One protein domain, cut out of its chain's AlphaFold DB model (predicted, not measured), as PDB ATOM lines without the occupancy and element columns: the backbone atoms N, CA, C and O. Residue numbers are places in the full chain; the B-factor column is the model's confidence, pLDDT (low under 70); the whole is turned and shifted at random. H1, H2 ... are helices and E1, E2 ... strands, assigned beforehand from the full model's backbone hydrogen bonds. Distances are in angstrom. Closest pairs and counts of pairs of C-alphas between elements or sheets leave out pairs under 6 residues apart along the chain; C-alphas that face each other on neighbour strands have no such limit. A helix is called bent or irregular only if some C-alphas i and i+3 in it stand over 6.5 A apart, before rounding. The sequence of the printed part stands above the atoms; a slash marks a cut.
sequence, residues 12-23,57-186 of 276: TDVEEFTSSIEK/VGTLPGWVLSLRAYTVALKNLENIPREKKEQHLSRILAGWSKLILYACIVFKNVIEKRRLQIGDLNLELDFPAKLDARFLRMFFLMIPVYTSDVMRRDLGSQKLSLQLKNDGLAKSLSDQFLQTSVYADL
ATOM      1  N   THR A  12     134.117 163.929  55.158       51.44
ATOM      2  CA  THR A  12     134.025 164.750  56.369       51.44
ATOM      3  C   THR A  12     134.962 164.300  57.488       51.44
ATOM      4  O   THR A  12     135.500 165.151  58.177       51.44
ATOM      5  N   ASP A  13     135.252 163.005  57.633       50.28
ATOM      6  CA  ASP A  13     136.065 162.492  58.748       50.28
ATOM      7  C   ASP A  13     137.559 162.837  58.575       50.28
ATOM      8  O   ASP A  13     138.309 162.945  59.546       50.28
ATOM      9  N   VAL A  14     138.006 163.025  57.326       52.69
ATOM     10  CA  VAL A  14     139.375 163.460  56.983       52.69
ATOM     11  C   VAL A  14     139.530 164.972  57.169       52.69
ATOM     12  O   VAL A  14     140.584 165.448  57.594       52.69
ATOM     13  N   GLU A  15     138.484 165.736  56.865       52.88
ATOM     14  CA  GLU A  15     138.440 167.182  57.096       52.88
ATOM     15  C   GLU A  15     138.341 167.484  58.598       52.88
ATOM     16  O   GLU A  15     139.143 168.261  59.106       52.88
ATOM     17  N   GLU A  16     137.498 166.756  59.338       54.97
ATOM     18  CA  GLU A  16     137.430 166.814  60.802       54.97
ATOM     19  C   GLU A  16     138.749 166.414  61.463       54.97
ATOM     20  O   GLU A  16     139.149 167.063  62.421       54.97
ATOM     21  N   PHE A  17     139.469 165.404  60.951       47.41
ATOM     22  CA  PHE A  17     140.822 165.073  61.418       47.41
ATOM     23  C   PHE A  17     141.783 166.256  61.278       47.41
ATOM     24  O   PHE A  17     142.552 166.546  62.191       47.41
ATOM     25  N   THR A  18     141.722 166.943  60.142       50.53
ATOM     26  CA  THR A  18     142.623 168.057  59.840       50.53
ATOM     27  C   THR A  18     142.289 169.267  60.723       50.53
ATOM     28  O   THR A  18     143.178 169.802  61.378       50.53
ATOM     29  N   SER A  19     141.006 169.620  60.847       49.94
ATOM     30  CA  SER A  19     140.531 170.735  61.687       49.94
ATOM     31  C   SER A  19     140.624 170.467  63.192       49.94
ATOM     32  O   SER A  19     140.730 171.371  64.017       49.94
ATOM     33  N   SER A  20     140.601 169.199  63.575       47.59
ATOM     34  CA  SER A  20     140.872 168.759  64.931       47.59
ATOM     35  C   SER A  20     142.329 169.004  65.329       47.59
ATOM     36  O   SER A  20     142.596 169.540  66.399       47.59
ATOM     37  N   ILE A  21     143.269 168.603  64.469       45.59
ATOM     38  CA  ILE A  21     144.702 168.848  64.666       45.59
ATOM     39  C   ILE A  21     144.968 170.368  64.691       45.59
ATOM     40  O   ILE A  21     145.707 170.851  65.540       45.59
ATOM     41  N   GLU A  22     144.293 171.141  63.837       43.69
ATOM     42  CA  GLU A  22     144.338 172.613  63.796       43.69
ATOM     43  C   GLU A  22     143.941 173.280  65.132       43.69
ATOM     44  O   GLU A  22     144.651 174.163  65.617       43.69
ATOM     45  N   LYS A  23     142.861 172.824  65.783       49.12
ATOM     46  CA  LYS A  23     142.417 173.358  67.089       49.12
ATOM     47  C   LYS A  23     143.344 173.028  68.262       49.12
ATOM     48  O   LYS A  23     143.378 173.777  69.229       49.12
ATOM     49  N   VAL A  57     141.878 165.379  69.812       54.78
ATOM     50  CA  VAL A  57     140.664 165.809  69.154       54.78
ATOM     51  C   VAL A  57     140.624 164.951  67.886       54.78
ATOM     52  O   VAL A  57     141.663 164.480  67.400       54.78
ATOM     53  N   GLY A  58     139.437 164.736  67.327       60.53
ATOM     54  CA  GLY A  58     139.278 164.013  66.069       60.53
ATOM     55  C   GLY A  58     139.393 162.495  66.223       60.53
ATOM     56  O   GLY A  58     140.057 161.949  67.105       60.53
ATOM     57  N   THR A  59     138.710 161.779  65.337       71.50
ATOM     58  CA  THR A  59     138.538 160.326  65.470       71.50
ATOM     59  C   THR A  59     139.814 159.554  65.136       71.50
ATOM     60  O   THR A  59     140.156 158.581  65.806       71.50
ATOM     61  N   LEU A  60     140.554 159.984  64.110       71.81
ATOM     62  CA  LEU A  60     141.724 159.251  63.622       71.81
ATOM     63  C   LEU A  60     142.967 159.348  64.534       71.81
ATOM     64  O   LEU A  60     143.574 158.294  64.738       71.81
ATOM     65  N   PRO A  61     143.373 160.484  65.151       75.06
ATOM     66  CA  PRO A  61     144.532 160.481  66.035       75.06
ATOM     67  C   PRO A  61     144.188 159.777  67.355       75.06
ATOM     68  O   PRO A  61     145.009 159.012  67.857       75.06
ATOM     69  N   GLY A  62     142.953 159.920  67.860       76.94
ATOM     70  CA  GLY A  62     142.443 159.142  68.989       76.94
ATOM     71  C   GLY A  62     142.472 157.638  68.710       76.94
ATOM     72  O   GLY A  62     142.932 156.860  69.549       76.94
ATOM     73  N   TRP A  63     142.084 157.216  67.504       86.06
ATOM     74  CA  TRP A  63     142.189 155.820  67.078       86.06
ATOM     75  C   TRP A  63     143.642 155.341  66.971       86.06
ATOM     76  O   TRP A  63     143.947 154.254  67.460       86.06
ATOM     77  N   VAL A  64     144.558 156.138  66.402       86.62
ATOM     78  CA  VAL A  64     145.989 155.783  66.330       86.62
ATOM     79  C   VAL A  64     146.578 155.636  67.730       86.62
ATOM     80  O   VAL A  64     147.229 154.634  68.014       86.62
ATOM     81  N   LEU A  65     146.328 156.584  68.633       85.88
ATOM     82  CA  LEU A  65     146.810 156.494  70.012       85.88
ATOM     83  C   LEU A  65     146.209 155.299  70.747       85.88
ATOM     84  O   LEU A  65     146.934 154.599  71.452       85.88
ATOM     85  N   SER A  66     144.928 155.007  70.522       89.81
ATOM     86  CA  SER A  66     144.273 153.815  71.064       89.81
ATOM     87  C   SER A  66     144.896 152.532  70.520       89.81
ATOM     88  O   SER A  66     145.164 151.613  71.289       89.81
ATOM     89  N   LEU A  67     145.199 152.465  69.219       92.38
ATOM     90  CA  LEU A  67     145.887 151.330  68.600       92.38
ATOM     91  C   LEU A  67     147.277 151.130  69.212       92.38
ATOM     92  O   LEU A  67     147.642 150.000  69.538       92.38
ATOM     93  N   ARG A  68     148.041 152.208  69.413       91.00
ATOM     94  CA  ARG A  68     149.364 152.157  70.049       91.00
ATOM     95  C   ARG A  68     149.277 151.707  71.505       91.00
ATOM     96  O   ARG A  68     149.959 150.762  71.894       91.00
ATOM     97  N   ALA A  69     148.389 152.314  72.290       89.62
ATOM     98  CA  ALA A  69     148.147 151.928  73.678       89.62
ATOM     99  C   ALA A  69     147.717 150.457  73.778       89.62
ATOM    100  O   ALA A  69     148.245 149.712  74.601       89.62
ATOM    101  N   TYR A  70     146.833 150.010  72.887       92.12
ATOM    102  CA  TYR A  70     146.374 148.628  72.824       92.12
ATOM    103  C   TYR A  70     147.496 147.652  72.445       92.12
ATOM    104  O   TYR A  70     147.623 146.580  73.040       92.12
ATOM    105  N   THR A  71     148.355 148.055  71.509       91.25
ATOM    106  CA  THR A  71     149.556 147.318  71.096       91.25
ATOM    107  C   THR A  71     150.508 147.108  72.279       91.25
ATOM    108  O   THR A  71     150.912 145.978  72.565       91.25
ATOM    109  N   VAL A  72     150.809 148.177  73.023       90.00
ATOM    110  CA  VAL A  72     151.670 148.131  74.215       90.00
ATOM    111  C   VAL A  72     151.014 147.343  75.352       90.00
ATOM    112  O   VAL A  72     151.686 146.560  76.025       90.00
ATOM    113  N   ALA A  73     149.707 147.500  75.564       90.00
ATOM    114  CA  ALA A  73     148.973 146.770  76.590       90.00
ATOM    115  C   ALA A  73     149.030 145.258  76.338       90.00
ATOM    116  O   ALA A  73     149.412 144.506  77.233       90.00
ATOM    117  N   LEU A  74     148.752 144.800  75.109       89.31
ATOM    118  CA  LEU A  74     148.782 143.371  74.779       89.31
ATOM    119  C   LEU A  74     150.153 142.738  75.050       89.31
ATOM    120  O   LEU A  74     150.228 141.600  75.520       89.31
ATOM    121  N   LYS A  75     151.238 143.478  74.792       84.00
ATOM    122  CA  LYS A  75     152.606 143.042  75.102       84.00
ATOM    123  C   LYS A  75     152.776 142.698  76.586       84.00
ATOM    124  O   LYS A  75     153.404 141.689  76.898       84.00
ATOM    125  N   ASN A  76     152.202 143.511  77.473       85.19
ATOM    126  CA  ASN A  76     152.377 143.422  78.925       85.19
ATOM    127  C   ASN A  76     151.306 142.576  79.640       85.19
ATOM    128  O   ASN A  76     151.464 142.260  80.813       85.19
ATOM    129  N   LEU A  77     150.234 142.176  78.951       86.44
ATOM    130  CA  LEU A  77     149.231 141.266  79.502       86.44
ATOM    131  C   LEU A  77     149.742 139.818  79.454       86.44
ATOM    132  O   LEU A  77     149.711 139.160  78.410       86.44
ATOM    133  N   GLU A  78     150.239 139.328  80.588       81.06
ATOM    134  CA  GLU A  78     150.778 137.965  80.733       81.06
ATOM    135  C   GLU A  78     149.699 136.942  81.122       81.06
ATOM    136  O   GLU A  78     149.755 135.800  80.679       81.06
ATOM    137  N   ASN A  79     148.652 137.373  81.831       85.19
ATOM    138  CA  ASN A  79     147.601 136.493  82.363       85.19
ATOM    139  C   ASN A  79     146.479 136.148  81.365       85.19
ATOM    140  O   ASN A  79     145.462 135.570  81.751       85.19
ATOM    141  N   ILE A  80     146.610 136.524  80.089       89.31
ATOM    142  CA  ILE A  80     145.605 136.192  79.070       89.31
ATOM    143  C   ILE A  80     145.971 134.884  78.350       89.31
ATOM    144  O   ILE A  80     147.131 134.706  77.975       89.31
ATOM    145  N   PRO A  81     144.995 133.991  78.089       90.38
ATOM    146  CA  PRO A  81     145.226 132.785  77.301       90.38
ATOM    147  C   PRO A  81     145.824 133.096  75.930       90.38
ATOM    148  O   PRO A  81     145.511 134.127  75.316       90.38
ATOM    149  N   ARG A  82     146.651 132.177  75.426       88.31
ATOM    150  CA  ARG A  82     147.366 132.330  74.156       88.31
ATOM    151  C   ARG A  82     146.416 132.623  73.001       88.31
ATOM    152  O   ARG A  82     146.673 133.544  72.234       88.31
ATOM    153  N   GLU A  83     145.309 131.903  72.912       89.94
ATOM    154  CA  GLU A  83     144.330 132.005  71.827       89.94
ATOM    155  C   GLU A  83     143.694 133.400  71.804       89.94
ATOM    156  O   GLU A  83     143.559 134.019  70.749       89.94
ATOM    157  N   LYS A  84     143.366 133.952  72.982       91.25
ATOM    158  CA  LYS A  84     142.862 135.329  73.099       91.25
ATOM    159  C   LYS A  84     143.937 136.344  72.720       91.25
ATOM    160  O   LYS A  84     143.651 137.311  72.016       91.25
ATOM    161  N   LYS A  85     145.181 136.116  73.147       90.88
ATOM    162  CA  LYS A  85     146.322 136.972  72.803       90.88
ATOM    163  C   LYS A  85     146.562 137.009  71.294       90.88
ATOM    164  O   LYS A  85     146.763 138.082  70.735       90.88
ATOM    165  N   GLU A  86     146.456 135.863  70.630       92.25
ATOM    166  CA  GLU A  86     146.528 135.722  69.176       92.25
ATOM    167  C   GLU A  86     145.371 136.450  68.472       92.25
ATOM    168  O   GLU A  86     145.605 137.239  67.557       92.25
ATOM    169  N   GLN A  87     144.130 136.304  68.945       92.12
ATOM    170  CA  GLN A  87     142.988 137.054  68.401       92.12
ATOM    171  C   GLN A  87     143.183 138.575  68.492       92.12
ATOM    172  O   GLN A  87     142.888 139.303  67.541       92.12
ATOM    173  N   HIS A  88     143.692 139.070  69.621       93.00
ATOM    174  CA  HIS A  88     143.995 140.489  69.803       93.00
ATOM    175  C   HIS A  88     145.165 140.947  68.923       93.00
ATOM    176  O   HIS A  88     145.082 142.010  68.309       93.00
ATOM    177  N   LEU A  89     146.208 140.126  68.781       92.44
ATOM    178  CA  LEU A  89     147.342 140.413  67.904       92.44
ATOM    179  C   LEU A  89     146.917 140.497  66.430       92.44
ATOM    180  O   LEU A  89     147.353 141.402  65.726       92.44
ATOM    181  N   SER A  90     146.004 139.632  65.981       94.25
ATOM    182  CA  SER A  90     145.402 139.711  64.641       94.25
ATOM    183  C   SER A  90     144.667 141.043  64.414       94.25
ATOM    184  O   SER A  90     144.815 141.669  63.365       94.25
ATOM    185  N   ARG A  91     143.925 141.539  65.417       94.12
ATOM    186  CA  ARG A  91     143.257 142.856  65.344       94.12
ATOM    187  C   ARG A  91     144.252 144.012  65.314       94.12
ATOM    188  O   ARG A  91     144.029 144.972  64.583       94.12
ATOM    189  N   ILE A  92     145.333 143.917  66.088       94.38
ATOM    190  CA  ILE A  92     146.417 144.904  66.086       94.38
ATOM    191  C   ILE A  92     147.073 144.960  64.706       94.38
ATOM    192  O   ILE A  92     147.181 146.049  64.151       94.38
ATOM    193  N   LEU A  93     147.428 143.812  64.116       94.44
ATOM    194  CA  LEU A  93     147.976 143.738  62.756       94.44
ATOM    195  C   LEU A  93     147.048 144.413  61.742       94.44
ATOM    196  O   LEU A  93     147.484 145.301  61.016       94.44
ATOM    197  N   ALA A  94     145.756 144.078  61.769       94.88
ATOM    198  CA  ALA A  94     144.766 144.701  60.894       94.88
ATOM    199  C   ALA A  94     144.637 146.220  61.125       94.88
ATOM    200  O   ALA A  94     144.417 146.975  60.177       94.88
ATOM    201  N   GLY A  95     144.773 146.684  62.371       94.69
ATOM    202  CA  GLY A  95     144.813 148.105  62.709       94.69
ATOM    203  C   GLY A  95     146.022 148.805  62.091       94.69
ATOM    204  O   GLY A  95     145.864 149.791  61.379       94.69
ATOM    205  N   TRP A  96     147.224 148.260  62.270       95.44
ATOM    206  CA  TRP A  96     148.439 148.814  61.667       95.44
ATOM    207  C   TRP A  96     148.400 148.773  60.132       95.44
ATOM    208  O   TRP A  96     148.790 149.743  59.485       95.44
ATOM    209  N   SER A  97     147.830 147.728  59.527       94.06
ATOM    210  CA  SER A  97     147.588 147.673  58.077       94.06
ATOM    211  C   SER A  97     146.647 148.778  57.593       94.06
ATOM    212  O   SER A  97     146.858 149.348  56.523       94.06
ATOM    213  N   LYS A  98     145.618 149.127  58.374       91.88
ATOM    214  CA  LYS A  98     144.747 150.275  58.068       91.88
ATOM    215  C   LYS A  98     145.485 151.602  58.208       91.88
ATOM    216  O   LYS A  98     145.249 152.501  57.408       91.88
ATOM    217  N   LEU A  99     146.413 151.713  59.158       91.88
ATOM    218  CA  LEU A  99     147.257 152.900  59.284       91.88
ATOM    219  C   LEU A  99     148.132 153.116  58.042       91.88
ATOM    220  O   LEU A  99     148.246 154.255  57.600       91.88
ATOM    221  N   ILE A 100     148.670 152.050  57.431       91.25
ATOM    222  CA  ILE A 100     149.382 152.142  56.139       91.25
ATOM    223  C   ILE A 100     148.482 152.799  55.084       91.25
ATOM    224  O   ILE A 100     148.898 153.741  54.412       91.25
ATOM    225  N   LEU A 101     147.233 152.338  54.958       87.50
ATOM    226  CA  LEU A 101     146.276 152.902  54.006       87.50
ATOM    227  C   LEU A 101     145.992 154.386  54.289       87.50
ATOM    228  O   LEU A 101     146.012 155.199  53.366       87.50
ATOM    229  N   TYR A 102     145.757 154.754  55.551       85.12
ATOM    230  CA  TYR A 102     145.519 156.151  55.920       85.12
ATOM    231  C   TYR A 102     146.733 157.036  55.661       85.12
ATOM    232  O   TYR A 102     146.573 158.129  55.124       85.12
ATOM    233  N   ALA A 103     147.941 156.557  55.952       86.12
ATOM    234  CA  ALA A 103     149.170 157.272  55.641       86.12
ATOM    235  C   ALA A 103     149.309 157.519  54.130       86.12
ATOM    236  O   ALA A 103     149.638 158.631  53.727       86.12
ATOM    237  N   CYS A 104     148.967 156.540  53.285       83.94
ATOM    238  CA  CYS A 104     148.935 156.716  51.831       83.94
ATOM    239  C   CYS A 104     147.919 157.786  51.385       83.94
ATOM    240  O   CYS A 104     148.221 158.589  50.502       83.94
ATOM    241  N   ILE A 105     146.726 157.822  51.993       82.69
ATOM    242  CA  ILE A 105     145.683 158.817  51.686       82.69
ATOM    243  C   ILE A 105     146.118 160.221  52.121       82.69
ATOM    244  O   ILE A 105     145.998 161.171  51.346       82.69
ATOM    245  N   VAL A 106     146.645 160.358  53.340       80.94
ATOM    246  CA  VAL A 106     147.164 161.631  53.859       80.94
ATOM    247  C   VAL A 106     148.303 162.125  52.974       80.94
ATOM    248  O   VAL A 106     148.272 163.269  52.535       80.94
ATOM    249  N   PHE A 107     149.254 161.255  52.634       81.81
ATOM    250  CA  PHE A 107     150.373 161.601  51.762       81.81
ATOM    251  C   PHE A 107     149.908 162.089  50.385       81.81
ATOM    252  O   PHE A 107     150.364 163.131  49.915       81.81
ATOM    253  N   LYS A 108     148.937 161.400  49.770       79.44
ATOM    254  CA  LYS A 108     148.320 161.847  48.515       79.44
ATOM    255  C   LYS A 108     147.729 163.256  48.645       79.44
ATOM    256  O   LYS A 108     148.029 164.116  47.821       79.44
ATOM    257  N   ASN A 109     146.936 163.505  49.689       76.56
ATOM    258  CA  ASN A 109     146.319 164.816  49.922       76.56
ATOM    259  C   ASN A 109     147.364 165.923  50.122       76.56
ATOM    260  O   ASN A 109     147.180 167.037  49.640       76.56
ATOM    261  N   VAL A 110     148.457 165.615  50.824       76.44
ATOM    262  CA  VAL A 110     149.565 166.543  51.073       76.44
ATOM    263  C   VAL A 110     150.275 166.924  49.776       76.44
ATOM    264  O   VAL A 110     150.554 168.100  49.557       76.44
ATOM    265  N   ILE A 111     150.511 165.960  48.884       78.56
ATOM    266  CA  ILE A 111     151.104 166.225  47.567       78.56
ATOM    267  C   ILE A 111     150.186 167.093  46.705       78.56
ATOM    268  O   ILE A 111     150.648 168.061  46.105       78.56
ATOM    269  N   GLU A 112     148.895 166.756  46.636       77.31
ATOM    270  CA  GLU A 112     147.926 167.477  45.800       77.31
ATOM    271  C   GLU A 112     147.724 168.916  46.278       77.31
ATOM    272  O   GLU A 112     147.662 169.839  45.468       77.31
ATOM    273  N   LYS A 113     147.642 169.118  47.597       77.38
ATOM    274  CA  LYS A 113     147.386 170.434  48.188       77.38
ATOM    275  C   LYS A 113     148.662 171.248  48.428       77.38
ATOM    276  O   LYS A 113     148.538 172.424  48.751       77.38
ATOM    277  N   ARG A 114     149.853 170.635  48.316       73.94
ATOM    278  CA  ARG A 114     151.184 171.221  48.608       73.94
ATOM    279  C   ARG A 114     151.293 171.908  49.970       73.94
ATOM    280  O   ARG A 114     152.166 172.735  50.202       73.94
ATOM    281  N   ARG A 115     150.397 171.555  50.878       69.62
ATOM    282  CA  ARG A 115     150.315 172.114  52.216       69.62
ATOM    283  C   ARG A 115     150.005 170.992  53.174       69.62
ATOM    284  O   ARG A 115     149.159 170.134  52.904       69.62
ATOM    285  N   LEU A 116     150.701 171.017  54.286       63.81
ATOM    286  CA  LEU A 116     150.506 170.116  55.391       63.81
ATOM    287  C   LEU A 116     150.453 170.974  56.641       63.81
ATOM    288  O   LEU A 116     151.464 171.495  57.095       63.81
ATOM    289  N   GLN A 117     149.254 171.122  57.179       55.06
ATOM    290  CA  GLN A 117     149.074 171.762  58.465       55.06
ATOM    291  C   GLN A 117     149.111 170.675  59.536       55.06
ATOM    292  O   GLN A 117     148.203 169.849  59.629       55.06
ATOM    293  N   ILE A 118     150.194 170.640  60.310       50.75
ATOM    294  CA  ILE A 118     150.297 169.846  61.537       50.75
ATOM    295  C   ILE A 118     150.254 170.851  62.676       50.75
ATOM    296  O   ILE A 118     151.265 171.219  63.268       50.75
ATOM    297  N   GLY A 119     149.053 171.351  62.927       53.03
ATOM    298  CA  GLY A 119     148.833 172.366  63.935       53.03
ATOM    299  C   GLY A 119     149.232 173.769  63.564       53.03
ATOM    300  O   GLY A 119     148.773 174.272  62.548       53.03
ATOM    301  N   ASP A 120     150.097 174.368  64.384       36.69
ATOM    302  CA  ASP A 120     150.732 175.664  64.126       36.69
ATOM    303  C   ASP A 120     151.806 175.555  63.045       36.69
ATOM    304  O   ASP A 120     152.198 176.546  62.429       36.69
ATOM    305  N   LEU A 121     152.289 174.335  62.792       37.91
ATOM    306  CA  LEU A 121     153.179 174.051  61.682       37.91
ATOM    307  C   LEU A 121     152.360 173.997  60.400       37.91
ATOM    308  O   LEU A 121     151.872 172.948  59.980       37.91
ATOM    309  N   ASN A 122     152.255 175.159  59.767       56.97
ATOM    310  CA  ASN A 122     151.905 175.276  58.364       56.97
ATOM    311  C   ASN A 122     153.145 174.977  57.524       56.97
ATOM    312  O   ASN A 122     154.007 175.828  57.319       56.97
ATOM    313  N   LEU A 123     153.244 173.733  57.066       60.22
ATOM    314  CA  LEU A 123     154.281 173.316  56.137       60.22
ATOM    315  C   LEU A 123     153.750 173.508  54.722       60.22
ATOM    316  O   LEU A 123     152.963 172.700  54.223       60.22
ATOM    317  N   GLU A 124     154.189 174.573  54.065       70.88
ATOM    318  CA  GLU A 124     154.103 174.653  52.612       70.88
ATOM    319  C   GLU A 124     155.230 173.814  52.017       70.88
ATOM    320  O   GLU A 124     156.406 173.976  52.342       70.88
ATOM    321  N   LEU A 125     154.853 172.853  51.182       70.94
ATOM    322  CA  LEU A 125     155.802 171.971  50.531       70.94
ATOM    323  C   LEU A 125     156.117 172.543  49.158       70.94
ATOM    324  O   LEU A 125     155.314 172.438  48.224       70.94
ATOM    325  N   ASP A 126     157.306 173.125  49.037       72.94
ATOM    326  CA  ASP A 126     157.829 173.530  47.743       72.94
ATOM    327  C   ASP A 126     158.288 172.292  46.965       72.94
ATOM    328  O   ASP A 126     159.380 171.748  47.149       72.94
ATOM    329  N   PHE A 127     157.388 171.794  46.123       71.00
ATOM    330  CA  PHE A 127     157.681 170.732  45.177       71.00
ATOM    331  C   PHE A 127     157.831 171.303  43.765       71.00
ATOM    332  O   PHE A 127     157.044 172.169  43.365       71.00
ATOM    333  N   PRO A 128     158.733 170.746  42.936       72.44
ATOM    334  CA  PRO A 128     158.792 171.082  41.517       72.44
ATOM    335  C   PRO A 128     157.410 170.970  40.859       72.44
ATOM    336  O   PRO A 128     156.573 170.154  41.258       72.44
ATOM    337  N   ALA A 129     157.149 171.766  39.817       66.62
ATOM    338  CA  ALA A 129     155.868 171.741  39.096       66.62
ATOM    339  C   ALA A 129     155.497 170.331  38.585       66.62
ATOM    340  O   ALA A 129     154.319 169.990  38.493       66.62
ATOM    341  N   LYS A 130     156.504 169.493  38.307       71.94
ATOM    342  CA  LYS A 130     156.357 168.069  37.995       71.94
ATOM    343  C   LYS A 130     157.135 167.240  39.012       71.94
ATOM    344  O   LYS A 130     158.363 167.266  39.021       71.94
ATOM    345  N   LEU A 131     156.417 166.498  39.851       69.19
ATOM    346  CA  LEU A 131     157.015 165.517  40.754       69.19
ATOM    347  C   LEU A 131     157.436 164.271  39.965       69.19
ATOM    348  O   LEU A 131     156.644 163.736  39.188       69.19
ATOM    349  N   ASP A 132     158.671 163.802  40.167       76.75
ATOM    350  CA  ASP A 132     159.145 162.551  39.562       76.75
ATOM    351  C   ASP A 132     158.299 161.381  40.098       76.75
ATOM    352  O   ASP A 132     158.171 161.180  41.309       76.75
ATOM    353  N   ALA A 133     157.736 160.575  39.197       75.00
ATOM    354  CA  ALA A 133     156.991 159.373  39.553       75.00
ATOM    355  C   ALA A 133     157.830 158.405  40.406       75.00
ATOM    356  O   ALA A 133     157.292 157.730  41.285       75.00
ATOM    357  N   ARG A 134     159.155 158.371  40.202       74.75
ATOM    358  CA  ARG A 134     160.082 157.573  41.019       74.75
ATOM    359  C   ARG A 134     160.150 158.068  42.458       74.75
ATOM    360  O   ARG A 134     160.166 157.253  43.377       74.75
ATOM    361  N   PHE A 135     160.142 159.385  42.655       75.94
ATOM    362  CA  PHE A 135     160.110 159.993  43.983       75.94
ATOM    363  C   PHE A 135     158.809 159.633  44.702       75.94
ATOM    364  O   PHE A 135     158.846 159.087  45.802       75.94
ATOM    365  N   LEU A 136     157.660 159.826  44.047       77.19
ATOM    366  CA  LEU A 136     156.355 159.472  44.610       77.19
ATOM    367  C   LEU A 136     156.265 157.988  44.975       77.19
ATOM    368  O   LEU A 136     155.853 157.649  46.084       77.19
ATOM    369  N   ARG A 137     156.709 157.104  44.071       80.12
ATOM    370  CA  ARG A 137     156.767 155.661  44.321       80.12
ATOM    371  C   ARG A 137     157.597 155.351  45.563       80.12
ATOM    372  O   ARG A 137     157.128 154.606  46.414       80.12
ATOM    373  N   MET A 138     158.785 155.947  45.696       83.00
ATOM    374  CA  MET A 138     159.654 155.725  46.855       83.00
ATOM    375  C   MET A 138     158.939 156.044  48.174       83.00
ATOM    376  O   MET A 138     158.984 155.237  49.098       83.00
ATOM    377  N   PHE A 139     158.217 157.165  48.258       83.19
ATOM    378  CA  PHE A 139     157.448 157.492  49.464       83.19
ATOM    379  C   PHE A 139     156.370 156.455  49.775       83.19
ATOM    380  O   PHE A 139     156.276 156.000  50.915       83.19
ATOM    381  N   PHE A 140     155.598 156.033  48.771       85.50
ATOM    382  CA  PHE A 140     154.576 155.002  48.961       85.50
ATOM    383  C   PHE A 140     155.167 153.673  49.445       85.50
ATOM    384  O   PHE A 140     154.576 153.024  50.306       85.50
ATOM    385  N   LEU A 141     156.343 153.287  48.944       88.88
ATOM    386  CA  LEU A 141     157.035 152.071  49.377       88.88
ATOM    387  C   LEU A 141     157.604 152.185  50.801       88.88
ATOM    388  O   LEU A 141     157.676 151.187  51.516       88.88
ATOM    389  N   MET A 142     157.987 153.389  51.232       92.25
ATOM    390  CA  MET A 142     158.545 153.624  52.566       92.25
ATOM    391  C   MET A 142     157.484 153.646  53.675       92.25
ATOM    392  O   MET A 142     157.801 153.309  54.815       92.25
ATOM    393  N   ILE A 143     156.228 154.000  53.374       92.94
ATOM    394  CA  ILE A 143     155.146 154.060  54.377       92.94
ATOM    395  C   ILE A 143     154.978 152.723  55.135       92.94
ATOM    396  O   ILE A 143     154.996 152.744  56.371       92.94
ATOM    397  N   PRO A 144     154.850 151.556  54.471       94.81
ATOM    398  CA  PRO A 144     154.789 150.265  55.157       94.81
ATOM    399  C   PRO A 144     156.027 149.973  56.009       94.81
ATOM    400  O   PRO A 144     155.885 149.493  57.135       94.81
ATOM    401  N   VAL A 145     157.227 150.293  55.508       95.94
ATOM    402  CA  VAL A 145     158.495 150.074  56.223       95.94
ATOM    403  C   VAL A 145     158.505 150.868  57.530       95.94
ATOM    404  O   VAL A 145     158.616 150.273  58.601       95.94
ATOM    405  N   TYR A 146     158.242 152.176  57.476       94.19
ATOM    406  CA  TYR A 146     158.167 153.013  58.675       94.19
ATOM    407  C   TYR A 146     157.039 152.601  59.619       94.19
ATOM    408  O   TYR A 146     157.218 152.604  60.837       94.19
ATOM    409  N   THR A 147     155.885 152.196  59.086       94.44
ATOM    410  CA  THR A 147     154.784 151.696  59.919       94.44
ATOM    411  C   THR A 147     155.210 150.441  60.684       94.44
ATOM    412  O   THR A 147     154.938 150.330  61.881       94.44
ATOM    413  N   SER A 148     155.944 149.532  60.032       94.94
ATOM    414  CA  SER A 148     156.503 148.345  60.687       94.94
ATOM    415  C   SER A 148     157.493 148.705  61.800       94.94
ATOM    416  O   SER A 148     157.479 148.069  62.851       94.94
ATOM    417  N   ASP A 149     158.287 149.768  61.634       92.38
ATOM    418  CA  ASP A 149     159.228 150.227  62.659       92.38
ATOM    419  C   ASP A 149     158.545 150.843  63.870       92.38
ATOM    420  O   ASP A 149     158.973 150.607  65.003       92.38
ATOM    421  N   VAL A 150     157.492 151.631  63.654       91.50
ATOM    422  CA  VAL A 150     156.694 152.185  64.753       91.50
ATOM    423  C   VAL A 150     156.005 151.046  65.504       91.50
ATOM    424  O   VAL A 150     156.124 150.961  66.726       91.50
ATOM    425  N   MET A 151     155.386 150.108  64.783       91.75
ATOM    426  CA  MET A 151     154.785 148.913  65.376       91.75
ATOM    427  C   MET A 151     155.816 148.082  66.153       91.75
ATOM    428  O   MET A 151     155.527 147.626  67.259       91.75
ATOM    429  N   ARG A 152     157.037 147.915  65.625       90.00
ATOM    430  CA  ARG A 152     158.148 147.259  66.328       90.00
ATOM    431  C   ARG A 152     158.486 147.980  67.628       90.00
ATOM    432  O   ARG A 152     158.714 147.301  68.618       90.00
ATOM    433  N   ARG A 153     158.535 149.315  67.666       87.88
ATOM    434  CA  ARG A 153     158.810 150.058  68.915       87.88
ATOM    435  C   ARG A 153     157.745 149.778  69.976       87.88
ATOM    436  O   ARG A 153     158.086 149.571  71.139       87.88
ATOM    437  N   ASP A 154     156.483 149.692  69.568       86.12
ATOM    438  CA  ASP A 154     155.366 149.471  70.487       86.12
ATOM    439  C   ASP A 154     155.268 147.988  70.943       86.12
ATOM    440  O   ASP A 154     155.065 147.708  72.129       86.12
ATOM    441  N   LEU A 155     155.491 147.016  70.042       80.69
ATOM    442  CA  LEU A 155     155.450 145.568  70.340       80.69
ATOM    443  C   LEU A 155     156.761 144.978  70.866       80.69
ATOM    444  O   LEU A 155     156.727 143.891  71.442       80.69
ATOM    445  N   GLY A 156     157.888 145.653  70.633       65.12
ATOM    446  CA  GLY A 156     159.253 145.124  70.532       65.12
ATOM    447  C   GLY A 156     159.770 144.353  71.734       65.12
ATOM    448  O   GLY A 156     160.636 144.816  72.467       65.12
ATOM    449  N   SER A 157     159.249 143.152  71.935       68.38
ATOM    450  CA  SER A 157     159.741 142.201  72.916       68.38
ATOM    451  C   SER A 157     159.543 140.788  72.394       68.38
ATOM    452  O   SER A 157     158.553 140.474  71.730       68.38
ATOM    453  N   GLN A 158     160.458 139.904  72.773       74.88
ATOM    454  CA  GLN A 158     160.376 138.480  72.458       74.88
ATOM    455  C   GLN A 158     159.201 137.776  73.168       74.88
ATOM    456  O   GLN A 158     158.901 136.625  72.846       74.88
ATOM    457  N   LYS A 159     158.477 138.470  74.065       77.88
ATOM    458  CA  LYS A 159     157.305 137.946  74.792       77.88
ATOM    459  C   LYS A 159     156.160 137.515  73.873       77.88
ATOM    460  O   LYS A 159     155.329 136.713  74.281       77.88
ATOM    461  N   LEU A 160     156.109 138.046  72.650       80.69
ATOM    462  CA  LEU A 160     155.099 137.689  71.648       80.69
ATOM    463  C   LEU A 160     155.622 136.726  70.579       80.69
ATOM    464  O   LEU A 160     154.929 136.477  69.598       80.69
ATOM    465  N   SER A 161     156.838 136.192  70.729       84.19
ATOM    466  CA  SER A 161     157.481 135.358  69.707       84.19
ATOM    467  C   SER A 161     156.647 134.132  69.332       84.19
ATOM    468  O   SER A 161     156.471 133.855  68.148       84.19
ATOM    469  N   LEU A 162     156.074 133.438  70.320       85.06
ATOM    470  CA  LEU A 162     155.232 132.260  70.102       85.06
ATOM    471  C   LEU A 162     153.944 132.596  69.346       85.06
ATOM    472  O   LEU A 162     153.564 131.856  68.442       85.06
ATOM    473  N   GLN A 163     153.293 133.712  69.677       88.75
ATOM    474  CA  GLN A 163     152.090 134.161  68.975       88.75
ATOM    475  C   GLN A 163     152.445 134.621  67.562       88.75
ATOM    476  O   GLN A 163     151.788 134.231  66.605       88.75
ATOM    477  N   LEU A 164     153.535 135.377  67.399       87.75
ATOM    478  CA  LEU A 164     153.988 135.865  66.100       87.75
ATOM    479  C   LEU A 164     154.344 134.739  65.121       87.75
ATOM    480  O   LEU A 164     154.303 135.011  63.924       87.75
ATOM    481  N   LYS A 165     154.643 133.515  65.584       88.38
ATOM    482  CA  LYS A 165     154.824 132.323  64.729       88.38
ATOM    483  C   LYS A 165     153.530 131.826  64.077       88.38
ATOM    484  O   LYS A 165     153.608 131.115  63.084       88.38
ATOM    485  N   ASN A 166     152.355 132.160  64.613       88.88
ATOM    486  CA  ASN A 166     151.089 131.701  64.049       88.88
ATOM    487  C   ASN A 166     150.776 132.454  62.742       88.88
ATOM    488  O   ASN A 166     150.450 133.643  62.751       88.88
ATOM    489  N   ASP A 167     150.853 131.757  61.610       82.88
ATOM    490  CA  ASP A 167     150.557 132.321  60.288       82.88
ATOM    491  C   ASP A 167     149.065 132.642  60.077       82.88
ATOM    492  O   ASP A 167     148.732 133.457  59.219       82.88
ATOM    493  N   GLY A 168     148.163 132.072  60.885       86.56
ATOM    494  CA  GLY A 168     146.725 132.361  60.851       86.56
ATOM    495  C   GLY A 168     146.338 133.730  61.427       86.56
ATOM    496  O   GLY A 168     145.172 134.120  61.359       86.56
ATOM    497  N   LEU A 169     147.294 134.473  61.996       88.38
ATOM    498  CA  LEU A 169     147.055 135.818  62.527       88.38
ATOM    499  C   LEU A 169     146.782 136.850  61.435       88.38
ATOM    500  O   LEU A 169     145.962 137.752  61.627       88.38
ATOM    501  N   ALA A 170     147.501 136.741  60.323       90.56
ATOM    502  CA  ALA A 170     147.517 137.732  59.267       90.56
ATOM    503  C   ALA A 170     146.536 137.357  58.153       90.56
ATOM    504  O   ALA A 170     146.630 136.285  57.557       90.56
ATOM    505  N   LYS A 171     145.594 138.257  57.854       90.50
ATOM    506  CA  LYS A 171     144.495 137.991  56.911       90.50
ATOM    507  C   LYS A 171     144.721 138.619  55.541       90.50
ATOM    508  O   LYS A 171     144.154 138.157  54.558       90.50
ATOM    509  N   SER A 172     145.551 139.656  55.471       91.94
ATOM    510  CA  SER A 172     145.931 140.351  54.239       91.94
ATOM    511  C   SER A 172     147.445 140.312  54.005       91.94
ATOM    512  O   SER A 172     148.213 140.032  54.927       91.94
ATOM    513  N   LEU A 173     147.894 140.637  52.786       91.06
ATOM    514  CA  LEU A 173     149.326 140.785  52.491       91.06
ATOM    515  C   LEU A 173     149.987 141.876  53.347       91.06
ATOM    516  O   LEU A 173     151.120 141.690  53.778       91.06
ATOM    517  N   SER A 174     149.274 142.962  53.662       93.38
ATOM    518  CA  SER A 174     149.764 144.004  54.575       93.38
ATOM    519  C   SER A 174     149.960 143.473  55.996       93.38
ATOM    520  O   SER A 174     151.003 143.722  56.599       93.38
ATOM    521  N   ASP A 175     149.012 142.677  56.508       94.75
ATOM    522  CA  ASP A 175     149.150 142.056  57.833       94.75
ATOM    523  C   ASP A 175     150.341 141.096  57.850       94.75
ATOM    524  O   ASP A 175     151.122 141.083  58.800       94.75
ATOM    525  N   GLN A 176     150.490 140.301  56.784       95.38
ATOM    526  CA  GLN A 176     151.576 139.334  56.643       95.38
ATOM    527  C   GLN A 176     152.926 140.044  56.537       95.38
ATOM    528  O   GLN A 176     153.894 139.600  57.155       95.38
ATOM    529  N   PHE A 177     152.987 141.164  55.814       96.25
ATOM    530  CA  PHE A 177     154.171 142.011  55.736       96.25
ATOM    531  C   PHE A 177     154.548 142.555  57.117       96.25
ATOM    532  O   PHE A 177     155.696 142.411  57.530       96.25
ATOM    533  N   LEU A 178     153.595 143.130  57.858       95.81
ATOM    534  CA  LEU A 178     153.837 143.674  59.197       95.81
ATOM    535  C   LEU A 178     154.274 142.588  60.186       95.81
ATOM    536  O   LEU A 178     155.245 142.768  60.920       95.81
ATOM    537  N   GLN A 179     153.601 141.437  60.168       95.25
ATOM    538  CA  GLN A 179     153.952 140.292  61.001       95.25
ATOM    539  C   GLN A 179     155.361 139.779  60.678       95.25
ATOM    540  O   GLN A 179     156.156 139.558  61.592       95.25
ATOM    541  N   THR A 180     155.685 139.620  59.392       95.75
ATOM    542  CA  THR A 180     157.005 139.167  58.924       95.75
ATOM    543  C   THR A 180     158.092 140.177  59.279       95.75
ATOM    544  O   THR A 180     159.146 139.788  59.778       95.75
ATOM    545  N   SER A 181     157.815 141.469  59.099       95.50
ATOM    546  CA  SER A 181     158.735 142.563  59.416       95.50
ATOM    547  C   SER A 181     159.080 142.587  60.897       95.50
ATOM    548  O   SER A 181     160.256 142.571  61.239       95.50
ATOM    549  N   VAL A 182     158.082 142.525  61.787       93.12
ATOM    550  CA  VAL A 182     158.329 142.489  63.236       93.12
ATOM    551  C   VAL A 182     159.043 141.202  63.653       93.12
ATOM    552  O   VAL A 182     159.920 141.238  64.513       93.12
ATOM    553  N   TYR A 183     158.720 140.067  63.031       93.81
ATOM    554  CA  TYR A 183     159.402 138.800  63.295       93.81
ATOM    555  C   TYR A 183     160.898 138.860  62.941       93.81
ATOM    556  O   TYR A 183     161.737 138.412  63.724       93.81
ATOM    557  N   ALA A 184     161.223 139.446  61.786       94.50
ATOM    558  CA  ALA A 184     162.594 139.632  61.319       94.50
ATOM    559  C   ALA A 184     163.346 140.712  62.106       94.50
ATOM    560  O   ALA A 184     164.499 140.512  62.475       94.50
ATOM    561  N   ASP A 185     162.676 141.808  62.452       92.44
ATOM    562  CA  ASP A 185     163.235 142.882  63.271       92.44
ATOM    563  C   ASP A 185     163.632 142.423  64.680       92.44
ATOM    564  O   ASP A 185     164.560 142.967  65.278       92.44
ATOM    565  N   LEU A 186     162.919 141.435  65.222       90.44
ATOM    566  CA  LEU A 186     163.225 140.806  66.505       90.44
ATOM    567  C   LEU A 186     164.243 139.660  66.386       90.44
ATOM    568  O   LEU A 186     164.560 139.048  67.407       90.44
TER     569      LEU A 186
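AT A GLANCE: This is residues 12 to 23 and 57 to 186 of the 276 residues of an uncharacterized protein of Bradyrhizobium centrolobii (UniProt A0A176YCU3). Look for one long helix, H3, running through the middle along the longest axis, with H2 folded back along one part of it and H4 along another, a splayed up-and-down bundle in which each helix runs against the one before. H6 crosses H3 and H4, short H5 lies by H3's first residues, and the small strand hairpin E1 and E2 is at H3's other end, with H1 beside it. The printed part has 142 residues, with named elements in the order H1 H2 H3 E1 E2 H4 H5 H6; the sheet, E1 - E2, is antiparallel and the class is mostly helix. The whole is only just compact, close to loose, with a radius of gyration of the C-alphas of 17.2 A and spans of 53 by 35 by 22 A.

HOW THE PARTS SIT: Begin at the hairpin of E1, residues 115 to 118, and E2, residues 121 to 124, antiparallel at 168 degrees; N 116 and O 123 are 2.8 A apart, within hydrogen-bond range. The closest C-alphas of E1 and H1, residues 12 to 23, are those of Ile 118 and Ile 21, 6.5 A apart. H3, residues 82 to 113, is the hub and touches four helices. With H2, residues 59 to 76, it forms a helical hairpin, closest at C-alphas Ile 92 and Thr 71, 6.4 A, at a shallow tilt of 32 degrees, only just short of steep. H4, residues 133 to 155, touches H3 at C-alphas Pro 144 and Ile 100, 5.8 A, opposite ways. H6, residues 173 to 185, touches H3 at C-alphas Asp 175 and Leu 93, 5.3 A, only just about perpendicular at 73 degrees. H5, residues 158 to 164, touches H3 at C-alphas Gln 163 and Glu 86, 5.8 A. H1 touches H2 at C-alphas Phe 17 and Leu 60, 6.3 A, and is apart from H4. Each O i to N i+4 pair is within hydrogen-bond range in H1, H2, H3 and H6, against 17 of 19 in H4 and 1 of 3 in H5, where 3 of 4 O i to N i+3 pairs are.

IN THESE COORDINATES: Find C-alpha 82 at (147.366, 132.330, 74.156); from there H3 runs 46.1 A to C-alpha 113 at (147.386, 170.434, 48.188). H4 measures 33.8 A, H2 25.7 A, H6 17.7 A and H1 16.1 A. H5 is irregular, with C-alphas 159 and 162 7.7 A apart. H6 ends at C-alpha 185, (163.235, 142.882, 63.271).

THE WHOLE: The two farthest C-alphas, Asn 79 and Ala 129, are 56.4 A apart. Residues 24 to 56 are not printed, and C-alphas 23 and 57 are 8.0 A apart across this cut. Of the links printed whole, none is long. The pLDDT is under 70 in 27 residues, among them 12 to 23 and 115 to 123.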